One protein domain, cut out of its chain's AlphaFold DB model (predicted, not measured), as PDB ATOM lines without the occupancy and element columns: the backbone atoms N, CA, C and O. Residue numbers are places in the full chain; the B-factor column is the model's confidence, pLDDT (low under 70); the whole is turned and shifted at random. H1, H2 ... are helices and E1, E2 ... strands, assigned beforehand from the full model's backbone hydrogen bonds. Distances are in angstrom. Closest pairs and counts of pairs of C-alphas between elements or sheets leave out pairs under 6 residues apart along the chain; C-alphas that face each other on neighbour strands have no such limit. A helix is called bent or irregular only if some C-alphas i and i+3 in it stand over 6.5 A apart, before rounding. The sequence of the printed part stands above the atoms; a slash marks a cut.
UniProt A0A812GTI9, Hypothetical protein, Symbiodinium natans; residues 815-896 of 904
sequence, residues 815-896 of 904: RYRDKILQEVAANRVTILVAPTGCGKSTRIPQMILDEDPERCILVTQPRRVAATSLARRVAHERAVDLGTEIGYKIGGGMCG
ATOM      1  N   ARG A 815      34.466 -45.006 -14.258       73.38
ATOM      2  CA  ARG A 815      34.491 -46.455 -13.976       73.38
ATOM      3  C   ARG A 815      35.750 -46.958 -13.250       73.38
ATOM      4  O   ARG A 815      35.809 -48.121 -12.876       73.38
ATOM      5  N   TYR A 816      36.764 -46.107 -13.089       75.69
ATOM      6  CA  TYR A 816      37.997 -46.408 -12.361       75.69
ATOM      7  C   TYR A 816      38.158 -45.555 -11.094       75.69
ATOM      8  O   TYR A 816      39.205 -45.653 -10.456       75.69
ATOM      9  N   ARG A 817      37.157 -44.732 -10.726       81.81
ATOM     10  CA  ARG A 817      37.204 -43.798  -9.585       81.81
ATOM     11  C   ARG A 817      37.747 -44.473  -8.331       81.81
ATOM     12  O   ARG A 817      38.767 -44.040  -7.808       81.81
ATOM     13  N   ASP A 818      37.094 -45.539  -7.888       83.06
ATOM     14  CA  ASP A 818      37.371 -46.121  -6.574       83.06
ATOM     15  C   ASP A 818      38.742 -46.804  -6.545       83.06
ATOM     16  O   ASP A 818      39.474 -46.657  -5.572       83.06
ATOM     17  N   LYS A 819      39.165 -47.420  -7.660       78.62
ATOM     18  CA  LYS A 819      40.537 -47.926  -7.804       78.62
ATOM     19  C   LYS A 819      41.564 -46.789  -7.787       78.62
ATOM     20  O   LYS A 819      42.555 -46.889  -7.081       78.62
ATOM     21  N   ILE A 820      41.339 -45.690  -8.513       82.56
ATOM     22  CA  ILE A 820      42.250 -44.531  -8.500       82.56
ATOM     23  C   ILE A 820      42.372 -43.955  -7.083       82.56
ATOM     24  O   ILE A 820      43.478 -43.633  -6.656       82.56
ATOM     25  N   LEU A 821      41.266 -43.848  -6.346       85.19
ATOM     26  CA  LEU A 821      41.261 -43.335  -4.976       85.19
ATOM     27  C   LEU A 821      41.934 -44.289  -3.993       85.19
ATOM     28  O   LEU A 821      42.724 -43.828  -3.174       85.19
ATOM     29  N   GLN A 822      41.691 -45.595  -4.110       81.31
ATOM     30  CA  GLN A 822      42.366 -46.612  -3.310       81.31
ATOM     31  C   GLN A 822      43.884 -46.572  -3.531       81.31
ATOM     32  O   GLN A 822      44.631 -46.499  -2.560       81.31
ATOM     33  N   GLU A 823      44.348 -46.533  -4.784       74.31
ATOM     34  CA  GLU A 823      45.783 -46.453  -5.089       74.31
ATOM     35  C   GLU A 823      46.406 -45.136  -4.600       74.31
ATOM     36  O   GLU A 823      47.478 -45.157  -4.003       74.31
ATOM     37  N   VAL A 824      45.733 -43.992  -4.781       79.38
ATOM     38  CA  VAL A 824      46.213 -42.678  -4.302       79.38
ATOM     39  C   VAL A 824      46.175 -42.560  -2.770       79.38
ATOM     40  O   VAL A 824      46.946 -41.791  -2.198       79.38
ATOM     41  N   ALA A 825      45.299 -43.300  -2.087       77.50
ATOM     42  CA  ALA A 825      45.264 -43.369  -0.629       77.50
ATOM     43  C   ALA A 825      46.332 -44.321  -0.063       77.50
ATOM     44  O   ALA A 825      46.936 -44.002   0.960       77.50
ATOM     45  N   ALA A 826      46.584 -45.453  -0.727       68.50
ATOM     46  CA  ALA A 826      47.580 -46.440  -0.317       68.50
ATOM     47  C   ALA A 826      49.026 -45.998  -0.618       68.50
ATOM     48  O   ALA A 826      49.933 -46.269   0.166       68.50
ATOM     49  N   ASN A 827      49.256 -45.292  -1.732       55.94
ATOM     50  CA  ASN A 827      50.597 -44.977  -2.227       55.94
ATOM     51  C   ASN A 827      50.919 -43.478  -2.119       55.94
ATOM     52  O   ASN A 827      50.272 -42.632  -2.738       55.94
ATOM     53  N   ARG A 828      52.028 -43.140  -1.440       54.62
ATOM     54  CA  ARG A 828      52.526 -41.752  -1.306       54.62
ATOM     55  C   ARG A 828      52.820 -41.063  -2.652       54.62
ATOM     56  O   ARG A 828      52.810 -39.835  -2.722       54.62
ATOM     57  N   VAL A 829      53.116 -41.831  -3.701       59.31
ATOM     58  CA  VAL A 829      53.284 -41.352  -5.079       59.31
ATOM     59  C   VAL A 829      52.596 -42.344  -6.012       59.31
ATOM     60  O   VAL A 829      52.956 -43.513  -6.026       59.31
ATOM     61  N   THR A 830      51.637 -41.874  -6.811       62.00
ATOM     62  CA  THR A 830      50.906 -42.702  -7.786       62.00
ATOM     63  C   THR A 830      51.109 -42.145  -9.196       62.00
ATOM     64  O   THR A 830      50.873 -40.961  -9.435       62.00
ATOM     65  N   ILE A 831      51.532 -42.985 -10.149       70.31
ATOM     66  CA  ILE A 831      51.745 -42.591 -11.553       70.31
ATOM     67  C   ILE A 831      50.579 -43.101 -12.408       70.31
ATOM     68  O   ILE A 831      50.453 -44.297 -12.659       70.31
ATOM     69  N   LEU A 832      49.738 -42.180 -12.887       57.28
ATOM     70  CA  LEU A 832      48.523 -42.488 -13.651       57.28
ATOM     71  C   LEU A 832      48.723 -42.222 -15.151       57.28
ATOM     72  O   LEU A 832      48.793 -41.073 -15.594       57.28
ATOM     73  N   VAL A 833      48.778 -43.293 -15.947       64.56
ATOM     74  CA  VAL A 833      48.895 -43.226 -17.412       64.56
ATOM     75  C   VAL A 833      47.511 -43.362 -18.046       64.56
ATOM     76  O   VAL A 833      46.853 -44.385 -17.900       64.56
ATOM     77  N   ALA A 834      47.070 -42.336 -18.776       55.34
ATOM     78  CA  ALA A 834      45.815 -42.364 -19.532       55.34
ATOM     79  C   ALA A 834      45.883 -41.440 -20.770       55.34
ATOM     80  O   ALA A 834      46.684 -40.495 -20.767       55.34
ATOM     81  N   PRO A 835      45.046 -41.644 -21.811       50.19
ATOM     82  CA  PRO A 835      45.047 -40.836 -23.039       50.19
ATOM     83  C   PRO A 835      44.834 -39.326 -22.823       50.19
ATOM     84  O   PRO A 835      44.445 -38.863 -21.746       50.19
ATOM     85  N   THR A 836      45.077 -38.506 -23.845       67.19
ATOM     86  CA  THR A 836      44.609 -37.107 -23.855       67.19
ATOM     87  C   THR A 836      43.073 -37.059 -23.879       67.19
ATOM     88  O   THR A 836      42.417 -38.027 -24.251       67.19
ATOM     89  N   GLY A 837      42.471 -35.974 -23.383       61.22
ATOM     90  CA  GLY A 837      41.008 -35.809 -23.350       61.22
ATOM     91  C   GLY A 837      40.239 -36.617 -22.287       61.22
ATOM     92  O   GLY A 837      39.160 -36.188 -21.896       61.22
ATOM     93  N   CYS A 838      40.784 -37.706 -21.725       67.00
ATOM     94  CA  CYS A 838      40.064 -38.546 -20.743       67.00
ATOM     95  C   CYS A 838      39.758 -37.880 -19.382       67.00
ATOM     96  O   CYS A 838      39.055 -38.465 -18.562       67.00
ATOM     97  N   GLY A 839      40.267 -36.668 -19.133       71.00
ATOM     98  CA  GLY A 839      39.971 -35.895 -17.924       71.00
ATOM     99  C   GLY A 839      41.003 -35.976 -16.797       71.00
ATOM    100  O   GLY A 839      40.659 -35.650 -15.668       71.00
ATOM    101  N   LYS A 840      42.264 -36.359 -17.061       84.75
ATOM    102  CA  LYS A 840      43.323 -36.444 -16.024       84.75
ATOM    103  C   LYS A 840      43.397 -35.210 -15.111       84.75
ATOM    104  O   LYS A 840      43.302 -35.341 -13.899       84.75
ATOM    105  N   SER A 841      43.541 -34.017 -15.691       82.50
ATOM    106  CA  SER A 841      43.709 -32.768 -14.930       82.50
ATOM    107  C   SER A 841      42.394 -32.148 -14.448       82.50
ATOM    108  O   SER A 841      42.436 -31.285 -13.583       82.50
ATOM    109  N   THR A 842      41.244 -32.556 -15.000       82.12
ATOM    110  CA  THR A 842      39.922 -32.029 -14.619       82.12
ATOM    111  C   THR A 842      39.217 -32.913 -13.595       82.12
ATOM    112  O   THR A 842      38.691 -32.392 -12.622       82.12
ATOM    113  N   ARG A 843      39.184 -34.237 -13.788       83.69
ATOM    114  CA  ARG A 843      38.357 -35.171 -13.004       83.69
ATOM    115  C   ARG A 843      39.082 -35.807 -11.823       83.69
ATOM    116  O   ARG A 843      38.488 -35.882 -10.758       83.69
ATOM    117  N   ILE A 844      40.347 -36.211 -11.970       86.94
ATOM    118  CA  ILE A 844      41.084 -36.892 -10.887       86.94
ATOM    119  C   ILE A 844      41.222 -36.001  -9.632       86.94
ATOM    120  O   ILE A 844      40.919 -36.491  -8.546       86.94
ATOM    121  N   PRO A 845      41.561 -34.695  -9.734       89.69
ATOM    122  CA  PRO A 845      41.549 -33.797  -8.575       89.69
ATOM    123  C   PRO A 845      40.178 -33.715  -7.892       89.69
ATOM    124  O   PRO A 845      40.103 -33.769  -6.671       89.69
ATOM    125  N   GLN A 846      39.090 -33.642  -8.669       87.69
ATOM    126  CA  GLN A 846      37.728 -33.580  -8.125       87.69
ATOM    127  C   GLN A 846      37.326 -34.880  -7.416       87.69
ATOM    128  O   GLN A 846      36.710 -34.817  -6.360       87.69
ATOM    129  N   MET A 847      37.719 -36.044  -7.945       88.00
ATOM    130  CA  MET A 847      37.485 -37.340  -7.294       88.00
ATOM    131  C   MET A 847      38.183 -37.419  -5.931       88.00
ATOM    132  O   MET A 847      37.564 -37.862  -4.969       88.00
ATOM    133  N   ILE A 848      39.446 -36.977  -5.848       87.25
ATOM    134  CA  ILE A 848      40.233 -36.981  -4.601       87.25
ATOM    135  C   ILE A 848      39.637 -36.000  -3.583       87.25
ATOM    136  O   ILE A 848      39.523 -36.343  -2.411       87.25
ATOM    137  N   LEU A 849      39.221 -34.810  -4.032       85.62
ATOM    138  CA  LEU A 849      38.614 -33.788  -3.174       85.62
ATOM    139  C   LEU A 849      37.195 -34.160  -2.709       85.62
ATOM    140  O   LEU A 849      36.780 -33.766  -1.628       85.62
ATOM    141  N   ASP A 850      36.436 -34.926  -3.495       85.31
ATOM    142  CA  ASP A 850      35.120 -35.426  -3.072       85.31
ATOM    143  C   ASP A 850      35.234 -36.567  -2.045       85.31
ATOM    144  O   ASP A 850      34.345 -36.728  -1.208       85.31
ATOM    145  N   GLU A 851      36.317 -37.350  -2.095       84.81
ATOM    146  CA  GLU A 851      36.613 -38.396  -1.108       84.81
ATOM    147  C   GLU A 851      37.103 -37.789   0.219       84.81
ATOM    148  O   GLU A 851      36.598 -38.129   1.293       84.81
ATOM    149  N   ASP A 852      38.032 -36.831   0.138       80.44
ATOM    150  CA  ASP A 852      38.638 -36.143   1.281       80.44
ATOM    151  C   ASP A 852      38.631 -34.607   1.070       80.44
ATOM    152  O   ASP A 852      39.603 -34.043   0.553       80.44
ATOM    153  N   PRO A 853      37.529 -33.919   1.452       77.81
ATOM    154  CA  PRO A 853      37.337 -32.480   1.226       77.81
ATOM    155  C   PRO A 853      38.349 -31.556   1.909       77.81
ATOM    156  O   PRO A 853      38.452 -30.392   1.531       77.81
ATOM    157  N   GLU A 854      39.103 -32.055   2.889       74.62
ATOM    158  CA  GLU A 854      40.121 -31.280   3.609       74.62
ATOM    159  C   GLU A 854      41.494 -31.310   2.898       74.62
ATOM    160  O   GLU A 854      42.441 -30.647   3.330       74.62
ATOM    161  N   ARG A 855      41.648 -32.060   1.790       77.44
ATOM    162  CA  ARG A 855      42.915 -32.122   1.038       77.44
ATOM    163  C   ARG A 855      43.144 -30.894   0.162       77.44
ATOM    164  O   ARG A 855      42.476 -30.683  -0.846       77.44
ATOM    165  N   CYS A 856      44.236 -30.181   0.430       78.94
ATOM    166  CA  CYS A 856      44.815 -29.233  -0.520       78.94
ATOM    167  C   CYS A 856      45.395 -29.960  -1.747       78.94
ATOM    168  O   CYS A 856      46.404 -30.660  -1.640       78.94
ATOM    169  N   ILE A 857      44.805 -29.752  -2.927       83.44
ATOM    170  CA  ILE A 857      45.289 -30.321  -4.195       83.44
ATOM    171  C   ILE A 857      45.877 -29.218  -5.077       83.44
ATOM    172  O   ILE A 857      45.200 -28.254  -5.426       83.44
ATOM    173  N   LEU A 858      47.134 -29.387  -5.492       86.00
ATOM    174  CA  LEU A 858      47.810 -28.487  -6.429       86.00
ATOM    175  C   LEU A 858      47.928 -29.143  -7.807       86.00
ATOM    176  O   LEU A 858      48.528 -30.206  -7.950       86.00
ATOM    177  N   VAL A 859      47.392 -28.482  -8.835       83.31
ATOM    178  CA  VAL A 859      47.498 -28.918 -10.235       83.31
ATOM    179  C   VAL A 859      48.370 -27.929 -10.997       83.31
ATOM    180  O   VAL A 859      47.996 -26.774 -11.189       83.31
ATOM    181  N   THR A 860      49.543 -28.372 -11.443       80.31
ATOM    182  CA  THR A 860      50.457 -27.537 -12.228       80.31
ATOM    183  C   THR A 860      50.041 -27.505 -13.701       80.31
ATOM    184  O   THR A 860      49.663 -28.518 -14.289       80.31
ATOM    185  N   GLN A 861      50.107 -26.321 -14.314       78.38
ATOM    186  CA  GLN A 861      49.877 -26.116 -15.746       78.38
ATOM    187  C   GLN A 861      50.971 -25.196 -16.306       78.38
ATOM    188  O   GLN A 861      51.212 -24.136 -15.729       78.38
ATOM    189  N   PRO A 862      51.633 -25.551 -17.425       63.81
ATOM    190  CA  PRO A 862      52.752 -24.775 -17.964       63.81
ATOM    191  C   PRO A 862      52.326 -23.509 -18.729       63.81
ATOM    192  O   PRO A 862      53.184 -22.742 -19.154       63.81
ATOM    193  N   ARG A 863      51.019 -23.282 -18.943       71.75
ATOM    194  CA  ARG A 863      50.477 -22.117 -19.665       71.75
ATOM    195  C   ARG A 863      49.449 -21.373 -18.820       71.75
ATOM    196  O   ARG A 863      48.640 -21.999 -18.137       71.75
ATOM    197  N   ARG A 864      49.448 -20.040 -18.930       71.50
ATOM    198  CA  ARG A 864      48.587 -19.129 -18.155       71.50
ATOM    199  C   ARG A 864      47.103 -19.414 -18.384       71.50
ATOM    200  O   ARG A 864      46.393 -19.732 -17.435       71.50
ATOM    201  N   VAL A 865      46.653 -19.387 -19.638       69.19
ATOM    202  CA  VAL A 865      45.239 -19.608 -19.983       69.19
ATOM    203  C   VAL A 865      44.806 -21.052 -19.724       69.19
ATOM    204  O   VAL A 865      43.677 -21.276 -19.293       69.19
ATOM    205  N   ALA A 866      45.705 -22.036 -19.843       73.88
ATOM    206  CA  ALA A 866      45.427 -23.411 -19.413       73.88
ATOM    207  C   ALA A 866      45.188 -23.521 -17.895       73.88
ATOM    208  O   ALA A 866      44.296 -24.254 -17.479       73.88
ATOM    209  N   ALA A 867      45.935 -22.783 -17.064       79.56
ATOM    210  CA  ALA A 867      45.703 -22.730 -15.619       79.56
ATOM    211  C   ALA A 867      44.364 -22.047 -15.275       79.56
ATOM    212  O   ALA A 867      43.561 -22.615 -14.534       79.56
ATOM    213  N   THR A 868      44.093 -20.870 -15.854       79.31
ATOM    214  CA  THR A 868      42.854 -20.108 -15.611       79.31
ATOM    215  C   THR A 868      41.609 -20.862 -16.085       79.31
ATOM    216  O   THR A 868      40.655 -21.014 -15.322       79.31
ATOM    217  N   SER A 869      41.610 -21.371 -17.324       77.69
ATOM    218  CA  SER A 869      40.472 -22.118 -17.886       77.69
ATOM    219  C   SER A 869      40.226 -23.434 -17.154       77.69
ATOM    220  O   SER A 869      39.071 -23.775 -16.914       77.69
ATOM    221  N   LEU A 870      41.278 -24.146 -16.725       84.19
ATOM    222  CA  LEU A 870      41.134 -25.354 -15.917       84.19
ATOM    223  C   LEU A 870      40.479 -25.050 -14.567       84.19
ATOM    224  O   LEU A 870      39.505 -25.708 -14.210       84.19
ATOM    225  N   ALA A 871      40.978 -24.045 -13.842       85.12
ATOM    226  CA  ALA A 871      40.423 -23.660 -12.548       85.12
ATOM    227  C   ALA A 871      38.963 -23.196 -12.679       85.12
ATOM    228  O   ALA A 871      38.102 -23.671 -11.943       85.12
ATOM    229  N   ARG A 872      38.653 -22.351 -13.673       81.56
ATOM    230  CA  ARG A 872      37.284 -21.895 -13.967       81.56
ATOM    231  C   ARG A 872      36.353 -23.047 -14.342       81.56
ATOM    232  O   ARG A 872      35.234 -23.111 -13.845       81.56
ATOM    233  N   ARG A 873      36.815 -23.980 -15.180       80.19
ATOM    234  CA  ARG A 873      36.049 -25.168 -15.571       80.19
ATOM    235  C   ARG A 873      35.768 -26.080 -14.381       80.19
ATOM    236  O   ARG A 873      34.651 -26.563 -14.262       80.19
ATOM    237  N   VAL A 874      36.751 -26.310 -13.512       86.00
ATOM    238  CA  VAL A 874      36.577 -27.133 -12.306       86.00
ATOM    239  C   VAL A 874      35.644 -26.438 -11.309       86.00
ATOM    240  O   VAL A 874      34.751 -27.093 -10.787       86.00
ATOM    241  N   ALA A 875      35.761 -25.121 -11.111       83.56
ATOM    242  CA  ALA A 875      34.828 -24.345 -10.288       83.56
ATOM    243  C   ALA A 875      33.377 -24.453 -10.806       83.56
ATOM    244  O   ALA A 875      32.469 -24.800 -10.054       83.56
ATOM    245  N   HIS A 876      33.175 -24.288 -12.119       81.44
ATOM    246  CA  HIS A 876      31.873 -24.469 -12.769       81.44
ATOM    247  C   HIS A 876      31.347 -25.914 -12.668       81.44
ATOM    248  O   HIS A 876      30.193 -26.122 -12.307       81.44
ATOM    249  N   GLU A 877      32.176 -26.932 -12.942       81.94
ATOM    250  CA  GLU A 877      31.805 -28.353 -12.789       81.94
ATOM    251  C   GLU A 877      31.452 -28.717 -11.331       81.94
ATOM    252  O   GLU A 877      30.652 -29.627 -11.108       81.94
ATOM    253  N   ARG A 878      31.997 -27.991 -10.344       81.81
ATOM    254  CA  ARG A 878      31.669 -28.130  -8.917       81.81
ATOM    255  C   ARG A 878      30.506 -27.242  -8.452       81.81
ATOM    256  O   ARG A 878      30.036 -27.455  -7.336       81.81
ATOM    257  N   ALA A 879      30.010 -26.328  -9.289       82.75
ATOM    258  CA  ALA A 879      29.018 -25.304  -8.943       82.75
ATOM    259  C   ALA A 879      29.445 -24.408  -7.758       82.75
ATOM    260  O   ALA A 879      28.661 -24.146  -6.847       82.75
ATOM    261  N   VAL A 880      30.700 -23.947  -7.781       80.12
ATOM    262  CA  VAL A 880      31.280 -23.017  -6.796       80.12
ATOM    263  C   VAL A 880      31.910 -21.813  -7.488       80.12
ATOM    264  O   VAL A 880      32.400 -21.916  -8.615       80.12
ATOM    265  N   ASP A 881      31.935 -20.668  -6.806       78.25
ATOM    266  CA  ASP A 881      32.546 -19.455  -7.346       78.25
ATOM    267  C   ASP A 881      34.070 -19.590  -7.422       78.25
ATOM    268  O   ASP A 881      34.739 -19.981  -6.456       78.25
ATOM    269  N   LEU A 882      34.642 -19.232  -8.575       78.06
ATOM    270  CA  LEU A 882      36.088 -19.231  -8.771       78.06
ATOM    271  C   LEU A 882      36.738 -18.248  -7.790       78.06
ATOM    272  O   LEU A 882      36.435 -17.058  -7.782       78.06
ATOM    273  N   GLY A 883      37.640 -18.765  -6.965       70.50
ATOM    274  CA  GLY A 883      38.264 -18.039  -5.869       70.50
ATOM    275  C   GLY A 883      37.897 -18.566  -4.475       70.50
ATOM    276  O   GLY A 883      38.574 -18.213  -3.510       70.50
ATOM    277  N   THR A 884      36.860 -19.405  -4.361       77.56
ATOM    278  CA  THR A 884      36.388 -19.972  -3.084       77.56
ATOM    279  C   THR A 884      37.073 -21.309  -2.764       77.56
ATOM    280  O   THR A 884      38.146 -21.310  -2.170       77.56
ATOM    281  N   GLU A 885      36.488 -22.434  -3.184       79.88
ATOM    282  CA  GLU A 885      37.054 -23.791  -3.071       79.88
ATOM    283  C   GLU A 885      38.171 -24.029  -4.107       79.88
ATOM    284  O   GLU A 885      39.147 -24.726  -3.843       79.88
ATOM    285  N   ILE A 886      38.036 -23.434  -5.297       86.31
ATOM    286  CA  ILE A 886      38.938 -23.627  -6.439       86.31
ATOM    287  C   ILE A 886      39.556 -22.282  -6.824       86.31
ATOM    288  O   ILE A 886      38.842 -21.294  -6.986       86.31
ATOM    289  N   GLY A 887      40.874 -22.244  -7.015       84.81
ATOM    290  CA  GLY A 887      41.623 -21.036  -7.371       84.81
ATOM    291  C   GLY A 887      42.834 -21.321  -8.261       84.81
ATOM    292  O   GLY A 887      43.111 -22.469  -8.611       84.81
ATOM    293  N   TYR A 888      43.568 -20.274  -8.636       82.50
ATOM    294  CA  TYR A 888      44.815 -20.391  -9.399       82.50
ATOM    295  C   TYR A 888      45.822 -19.286  -9.055       82.50
ATOM    296  O   TYR A 888      45.468 -18.189  -8.618       82.50
ATOM    297  N   LYS A 889      47.106 -19.562  -9.307       76.62
ATOM    298  CA  LYS A 889      48.211 -18.608  -9.156       76.62
ATOM    299  C   LYS A 889      49.042 -18.568 -10.435       76.62
ATOM    300  O   LYS A 889      49.479 -19.608 -10.919       76.62
ATOM    301  N   ILE A 890      49.266 -17.370 -10.974       71.12
ATOM    302  CA  ILE A 890      50.026 -17.138 -12.208       71.12
ATOM    303  C   ILE A 890      51.003 -15.986 -11.965       71.12
ATOM    304  O   ILE A 890      50.608 -14.827 -11.816       71.12
ATOM    305  N   GLY A 891      52.300 -16.301 -11.922       64.94
ATOM    306  CA  GLY A 891      53.334 -15.339 -11.533       64.94
ATOM    307  C   GLY A 891      53.076 -14.779 -10.128       64.94
ATOM    308  O   GLY A 891      52.876 -15.537  -9.178       64.94
ATOM    309  N   GLY A 892      53.061 -13.449 -10.007       49.41
ATOM    310  CA  GLY A 892      52.691 -12.744  -8.773       49.41
ATOM    311  C   GLY A 892      51.182 -12.546  -8.558       49.41
ATOM    312  O   GLY A 892      50.794 -12.063  -7.499       49.41
ATOM    313  N   GLY A 893      50.333 -12.895  -9.532       47.28
ATOM    314  CA  GLY A 893      48.874 -12.788  -9.427       47.28
ATOM    315  C   GLY A 893      48.239 -14.051  -8.838       47.28
ATOM    316  O   GLY A 893      48.669 -15.167  -9.136       47.28
ATOM    317  N   MET A 894      47.203 -13.879  -8.016       58.34
ATOM    318  CA  MET A 894      46.514 -14.956  -7.299       58.34
ATOM    319  C   MET A 894      45.001 -14.720  -7.323       58.34
ATOM    320  O   MET A 894      44.542 -13.633  -6.985       58.34
ATOM    321  N   CYS A 895      44.244 -15.744  -7.711       53.84
ATOM    322  CA  CYS A 895      42.788 -15.781  -7.655       53.84
ATOM    323  C   CYS A 895      42.382 -16.910  -6.699       53.84
ATOM    324  O   CYS A 895      42.538 -18.086  -7.029       53.84
ATOM    325  N   GLY A 896      41.889 -16.550  -5.513       56.22
ATOM    326  CA  GLY A 896      41.382 -17.503  -4.524       56.22
ATOM    327  C   GLY A 896      42.380 -18.069  -3.527       56.22
ATOM    328  O   GLY A 896      43.580 -17.814  -3.596       56.22
TER     329      GLY A 896
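What this domain is: This is residues 815 to 896 of the 904 residues of the protein "Hypothetical protein" of Symbiodinium natans (UniProt A0A812GTI9). Three helices stand in a row, with H2 in the middle, H1 crossing one part of it steeply on one side and H3 meeting another part of it on the other side, and a tiny two-strand hairpin of E1 and E2 lies beyond H3, near it through E1. Long links join the helices, and residues 833 to 839 of the first one stick out. The printed part has 82 residues, with three named helices and then two named strands in the order H1, H2, H3, E1, E2; the sheet, E1 - E2, is antiparallel, and the class is mostly helix. It is compact, with a radius of gyration of the C-alphas of 13.2 A, and spans 35 by 26 by 22 A.

How they stand to each other: Begin with H1, residues 815 to 826, and go on to H2, residues 840 to 851. They touch through residues 817 to 821 and 847 to 851 alone; the closest C-alphas, those of Leu 821 and Ile 848, are 6.4 A apart. Their rough lines stand at a steep tilt of 68 degrees, only just short of about perpendicular, and run the same way. Next look at H3, residues 864 to 878, which touches H2 with residues 870 to 874 alone, while H2 touches H3 with residues 841 to 846 alone. The closest C-alphas here, those of Thr 842 and Val 874, are 6.4 A apart, at a steep tilt of 40 degrees, the same way. H1 and H3 are apart. Then comes E1, residues 888 to 890; its closest C-alpha pair with H3, Ala 871 and Tyr 888, is 6.3 A apart. E1 forms a hairpin with E2, residues 893 to 895, antiparallel at 169 degrees; N 888 and O 895 are 2.9 A apart and N 893 and O 890 are 3.0 A apart, within hydrogen-bond range. H3 and E2 are apart. Every O i to N i+4 pair is within hydrogen-bond range in H3, against 7 of 8 in H1 and 5 of 8 in H2.

Where its parts are: Find C-alpha 815 at (34.491, -46.455, -13.976); from there H1 runs 18.9 A to C-alpha 826. It is irregular, with C-alphas 815 and 818 7.9 A apart. H2 runs 16.5 A from C-alpha 840 at (43.323, -36.444, -16.024), and is only just irregular, with C-alphas 842 and 845 6.50 A apart. H3 runs 21.3 A, E1 6.8 A and E2 7.0 A, the last ending at C-alpha 895 at (42.788, -15.781, -7.655).

The domain as a whole: The two C-alphas farthest apart, those of Arg 815 and Gly 892, are 38.7 A apart, and the printed part has no cut. Look for long links at residues 827 to 839 and 852 to 863. The mean pLDDT of the printed part is 75.3; it is under 70 at residues 826 to 830, 832 to 838, 862, 865 and 891 to 896.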